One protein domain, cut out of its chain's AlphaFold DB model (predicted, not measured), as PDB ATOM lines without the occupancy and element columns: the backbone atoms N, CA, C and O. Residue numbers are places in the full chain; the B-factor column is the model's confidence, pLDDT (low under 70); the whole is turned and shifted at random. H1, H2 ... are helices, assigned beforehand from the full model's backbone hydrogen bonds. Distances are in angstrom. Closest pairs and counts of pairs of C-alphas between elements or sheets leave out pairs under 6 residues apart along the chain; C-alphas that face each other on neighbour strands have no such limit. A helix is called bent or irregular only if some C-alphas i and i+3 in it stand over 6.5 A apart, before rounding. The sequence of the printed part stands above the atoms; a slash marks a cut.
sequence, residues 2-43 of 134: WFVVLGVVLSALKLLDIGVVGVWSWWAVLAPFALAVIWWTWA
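What this domain is: This is residues 2 to 43 of the 134 residues of an uncharacterized protein of Methylibium sp. T29 (UniProt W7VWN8). The longest helix, H3, lies side by side with H1, running back along it, and short H2 sits in the turn at one end, making a narrow U. The 42 printed residues have three named helices, H1, H2, H3 in chain order, and no named strand: all helix. The whole is only just compact, close to loose, with a radius of gyration of the C-alphas of 10.9 A and spans of 32 by 17 by 11 A.

Where its parts are: Find C-alpha 26 at (120.988, 178.730, 137.979); from there H3, residues 26 to 43, runs 26.2 A to C-alpha 43 at (97.605, 167.256, 135.081). H3 is only just irregular: C-alphas 29 and 32 are 6.7 A apart. H1, residues 3 to 15, starts at C-alpha 3 (107.973, 170.996, 128.811) and measures 18.1 A. H2 is residues 19 to 23.

How they stand to each other: With residues 29 to 36 alone, H3 touches H1, at a shallow tilt of 11 degrees, opposite ways; their closest C-alphas, Gly 7 and Pro 32, are 5.8 A apart. With residues 10 to 15 alone, H1 touches H2; their closest C-alphas, Lys 14 and Gly 22, are 5.1 A apart. H2 and H3 are only just apart, closest 8.3 A. In H1 every O i to N i+4 pair is within hydrogen-bond range; in H3 12 of 14 are, and in H2 0 of 1, beside 2 of 2 O i to N i+3 pairs.

The domain as a whole: Look to Gly 19 and Trp 42 for the farthest C-alphas, 32.6 A apart. The printed part has no cut, and both links are tight. Its mean pLDDT is 70.9, with 18 residues under 70, among them 17 to 23.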
ATOM      1  N   TRP A   2     106.162 167.948 126.473       58.38
ATOM      2  CA  TRP A   2     107.113 168.808 125.739       58.38
ATOM      3  C   TRP A   2     107.901 169.730 126.680       58.38
ATOM      4  O   TRP A   2     109.063 169.994 126.434       58.38
ATOM      5  N   PHE A   3     107.318 170.134 127.816       61.25
ATOM      6  CA  PHE A   3     107.973 170.996 128.811       61.25
ATOM      7  C   PHE A   3     109.204 170.370 129.476       61.25
ATOM      8  O   PHE A   3     110.183 171.068 129.704       61.25
ATOM      9  N   VAL A   4     109.185 169.059 129.740       67.62
ATOM     10  CA  VAL A   4     110.354 168.345 130.285       67.62
ATOM     11  C   VAL A   4     111.471 168.282 129.245       67.62
ATOM     12  O   VAL A   4     112.612 168.596 129.556       67.62
ATOM     13  N   VAL A   5     111.133 167.953 127.994       70.19
ATOM     14  CA  VAL A   5     112.092 167.934 126.878       70.19
ATOM     15  C   VAL A   5     112.667 169.334 126.647       70.19
ATOM     16  O   VAL A   5     113.877 169.487 126.539       70.19
ATOM     17  N   LEU A   6     111.820 170.365 126.664       72.25
ATOM     18  CA  LEU A   6     112.222 171.761 126.519       72.25
ATOM     19  C   LEU A   6     113.134 172.210 127.674       72.25
ATOM     20  O   LEU A   6     114.150 172.847 127.423       72.25
ATOM     21  N   GLY A   7     112.822 171.829 128.919       68.94
ATOM     22  CA  GLY A   7     113.663 172.099 130.089       68.94
ATOM     23  C   GLY A   7     115.036 171.431 129.995       68.94
ATOM     24  O   GLY A   7     116.049 172.085 130.215       68.94
ATOM     25  N   VAL A   8     115.090 170.162 129.577       73.31
ATOM     26  CA  VAL A   8     116.351 169.430 129.362       73.31
ATOM     27  C   VAL A   8     117.179 170.057 128.235       73.31
ATOM     28  O   VAL A   8     118.389 170.204 128.386       73.31
ATOM     29  N   VAL A   9     116.548 170.490 127.139       73.19
ATOM     30  CA  VAL A   9     117.228 171.184 126.030       73.19
ATOM     31  C   VAL A   9     117.780 172.543 126.476       73.19
ATOM     32  O   VAL A   9     118.928 172.857 126.171       73.19
ATOM     33  N   LEU A  10     117.021 173.327 127.249       69.56
ATOM     34  CA  LEU A  10     117.488 174.596 127.827       69.56
ATOM     35  C   LEU A  10     118.633 174.400 128.831       69.56
ATOM     36  O   LEU A  10     119.580 175.184 128.829       69.56
ATOM     37  N   SER A  11     118.601 173.342 129.645       68.88
ATOM     38  CA  SER A  11     119.725 172.978 130.516       68.88
ATOM     39  C   SER A  11     120.955 172.531 129.736       68.88
ATOM     40  O   SER A  11     122.063 172.917 130.094       68.88
ATOM     41  N   ALA A  12     120.787 171.764 128.658       70.69
ATOM     42  CA  ALA A  12     121.896 171.379 127.790       70.69
ATOM     43  C   ALA A  12     122.528 172.608 127.111       70.69
ATOM     44  O   ALA A  12     123.748 172.735 127.092       70.69
ATOM     45  N   LEU A  13     121.711 173.557 126.641       69.50
ATOM     46  CA  LEU A  13     122.171 174.840 126.089       69.50
ATOM     47  C   LEU A  13     122.902 175.702 127.129       69.50
ATOM     48  O   LEU A  13     123.897 176.338 126.794       69.50
ATOM     49  N   LYS A  14     122.452 175.688 128.392       67.44
ATOM     50  CA  LYS A  14     123.141 176.346 129.510       67.44
ATOM     51  C   LYS A  14     124.504 175.719 129.803       67.44
ATOM     52  O   LYS A  14     125.458 176.447 130.036       67.44
ATOM     53  N   LEU A  15     124.590 174.389 129.806       67.94
ATOM     54  CA  LEU A  15     125.838 173.658 130.055       67.94
ATOM     55  C   LEU A  15     126.868 173.863 128.937       67.94
ATOM     56  O   LEU A  15     128.064 173.805 129.198       67.94
ATOM     57  N   LEU A  16     126.402 174.117 127.714       76.25
ATOM     58  CA  LEU A  16     127.238 174.449 126.558       76.25
ATOM     59  C   LEU A  16     127.553 175.955 126.452       76.25
ATOM     60  O   LEU A  16     128.243 176.356 125.519       76.25
ATOM     61  N   ASP A  17     127.045 176.775 127.380       65.25
ATOM     62  CA  ASP A  17     127.189 178.239 127.434       65.25
ATOM     63  C   ASP A  17     126.807 178.958 126.120       65.25
ATOM     64  O   ASP A  17     127.374 179.977 125.720       65.25
ATOM     65  N   ILE A  18     125.819 178.407 125.404       63.62
ATOM     66  CA  ILE A  18     125.392 178.920 124.099       63.62
ATOM     67  C   ILE A  18     124.378 180.058 124.301       63.62
ATOM     68  O   ILE A  18     123.226 179.840 124.685       63.62
ATOM     69  N   GLY A  19     124.790 181.286 123.971       68.06
ATOM     70  CA  GLY A  19     123.921 182.468 123.889       68.06
ATOM     71  C   GLY A  19     123.509 183.075 125.241       68.06
ATOM     72  O   GLY A  19     124.110 182.821 126.279       68.06
ATOM     73  N   VAL A  20     122.454 183.901 125.239       62.66
ATOM     74  CA  VAL A  20     121.992 184.711 126.396       62.66
ATOM     75  C   VAL A  20     121.626 183.863 127.631       62.66
ATOM     76  O   VAL A  20     121.706 184.333 128.764       62.66
ATOM     77  N   VAL A  21     121.287 182.584 127.429       62.47
ATOM     78  CA  VAL A  21     120.960 181.615 128.491       62.47
ATOM     79  C   VAL A  21     122.189 181.308 129.364       62.47
ATOM     80  O   VAL A  21     122.063 181.119 130.578       62.47
ATOM     81  N   GLY A  22     123.389 181.356 128.778       65.25
ATOM     82  CA  GLY A  22     124.687 181.211 129.446       65.25
ATOM     83  C   GLY A  22     124.960 182.239 130.549       65.25
ATOM     84  O   GLY A  22     125.580 181.939 131.567       65.25
ATOM     85  N   VAL A  23     124.335 183.413 130.465       69.62
ATOM     86  CA  VAL A  23     124.511 184.503 131.444       69.62
ATOM     87  C   VAL A  23     123.515 184.415 132.612       69.62
ATOM     88  O   VAL A  23     123.694 185.045 133.650       69.62
ATOM     89  N   TRP A  24     122.450 183.621 132.485       71.56
ATOM     90  CA  TRP A  24     121.384 183.583 133.491       71.56
ATOM     91  C   TRP A  24     121.747 182.826 134.770       71.56
ATOM     92  O   TRP A  24     122.596 181.936 134.788       71.56
ATOM     93  N   SER A  25     121.069 183.162 135.866       77.12
ATOM     94  CA  SER A  25     121.247 182.473 137.141       77.12
ATOM     95  C   SER A  25     120.780 181.013 137.061       77.12
ATOM     96  O   SER A  25     119.850 180.671 136.329       77.12
ATOM     97  N   TRP A  26     121.392 180.139 137.863       73.38
ATOM     98  CA  TRP A  26     120.988 178.730 137.979       73.38
ATOM     99  C   TRP A  26     119.515 178.556 138.389       73.38
ATOM    100  O   TRP A  26     118.864 177.598 137.980       73.38
ATOM    101  N   TRP A  27     118.949 179.528 139.110       76.00
ATOM    102  CA  TRP A  27     117.522 179.574 139.438       76.00
ATOM    103  C   TRP A  27     116.621 179.697 138.203       76.00
ATOM    104  O   TRP A  27     115.582 179.043 138.150       76.00
ATOM    105  N   ALA A  28     117.026 180.464 137.184       75.44
ATOM    106  CA  ALA A  28     116.275 180.579 135.930       75.44
ATOM    107  C   ALA A  28     116.293 179.268 135.124       75.44
ATOM    108  O   ALA A  28     115.323 178.939 134.448       75.44
ATOM    109  N   VAL A  29     117.375 178.496 135.243       70.94
ATOM    110  CA  VAL A  29     117.527 177.180 134.604       70.94
ATOM    111  C   VAL A  29     116.661 176.130 135.307       70.94
ATOM    112  O   VAL A  29     116.085 175.271 134.647       70.94
ATOM    113  N   LEU A  30     116.524 176.215 136.634       75.44
ATOM    114  CA  LEU A  30     115.714 175.294 137.441       75.44
ATOM    115  C   LEU A  30     114.212 175.626 137.440       75.44
ATOM    116  O   LEU A  30     113.386 174.725 137.603       75.44
ATOM    117  N   ALA A  31     113.839 176.888 137.218       78.50
ATOM    118  CA  ALA A  31     112.449 177.346 137.162       78.50
ATOM    119  C   ALA A  31     111.529 176.509 136.240       78.50
ATOM    120  O   ALA A  31     110.464 176.093 136.707       78.50
ATOM    121  N   PRO A  32     111.895 176.186 134.979       73.06
ATOM    122  CA  PRO A  32     111.047 175.362 134.115       73.06
ATOM    123  C   PRO A  32     110.878 173.919 134.618       73.06
ATOM    124  O   PRO A  32     109.832 173.322 134.369       73.06
ATOM    125  N   PHE A  33     111.842 173.361 135.361       72.75
ATOM    126  CA  PHE A  33     111.706 172.025 135.958       72.75
ATOM    127  C   PHE A  33     110.709 172.023 137.114       72.75
ATOM    128  O   PHE A  33     109.836 171.158 137.167       72.75
ATOM    129  N   ALA A  34     110.792 173.015 138.002       76.81
ATOM    130  CA  ALA A  34     109.829 173.168 139.090       76.81
ATOM    131  C   ALA A  34     108.404 173.363 138.545       76.81
ATOM    132  O   ALA A  34     107.469 172.689 138.981       76.81
ATOM    133  N   LEU A  35     108.250 174.212 137.523       77.81
ATOM    134  CA  LEU A  35     106.970 174.441 136.854       77.81
ATOM    135  C   LEU A  35     106.435 173.165 136.181       77.81
ATOM    136  O   LEU A  35     105.237 172.897 136.231       77.81
ATOM    137  N   ALA A  36     107.315 172.353 135.588       76.62
ATOM    138  CA  ALA A  36     106.940 171.085 134.972       76.62
ATOM    139  C   ALA A  36     106.426 170.063 135.997       76.62
ATOM    140  O   ALA A  36     105.435 169.392 135.716       76.62
ATOM    141  N   VAL A  37     107.045 169.964 137.179       75.31
ATOM    142  CA  VAL A  37     106.575 169.076 138.259       75.31
ATOM    143  C   VAL A  37     105.216 169.536 138.783       75.31
ATOM    144  O   VAL A  37     104.307 168.718 138.901       75.31
ATOM    145  N   ILE A  38     105.045 170.839 139.024       79.94
ATOM    146  CA  ILE A  38     103.776 171.429 139.484       79.94
ATOM    147  C   ILE A  38     102.659 171.220 138.450       79.94
ATOM    148  O   ILE A  38     101.531 170.878 138.799       79.94
ATOM    149  N   TRP A  39     102.961 171.393 137.161       75.81
ATOM    150  CA  TRP A  39     101.988 171.152 136.098       75.81
ATOM    151  C   TRP A  39     101.671 169.667 135.932       75.81
ATOM    152  O   TRP A  39     100.528 169.310 135.662       75.81
ATOM    153  N   TRP A  40     102.663 168.790 136.095       72.69
ATOM    154  CA  TRP A  40     102.456 167.351 136.007       72.69
ATOM    155  C   TRP A  40     101.581 166.837 137.147       72.69
ATOM    156  O   TRP A  40     100.642 166.100 136.871       72.69
ATOM    157  N   THR A  41     101.802 167.269 138.392       68.19
ATOM    158  CA  THR A  41     100.933 166.879 139.516       68.19
ATOM    159  C   THR A  41      99.507 167.388 139.323       68.19
ATOM    160  O   THR A  41      98.557 166.650 139.570       68.19
ATOM    161  N   TRP A  42      99.333 168.602 138.790       68.19
ATOM    162  CA  TRP A  42      98.013 169.123 138.435       68.19
ATOM    163  C   TRP A  42      97.356 168.347 137.284       68.19
ATOM    164  O   TRP A  42      96.175 168.020 137.364       68.19
ATOM    165  N   ALA A  43      98.104 168.007 136.233       71.06
ATOM    166  CA  ALA A  43      97.605 167.256 135.081       71.06
ATOM    167  C   ALA A  43      97.284 165.789 135.418       71.06
ATOM    168  O   ALA A  43      96.291 165.257 134.925       71.06
TER     169      ALA A  43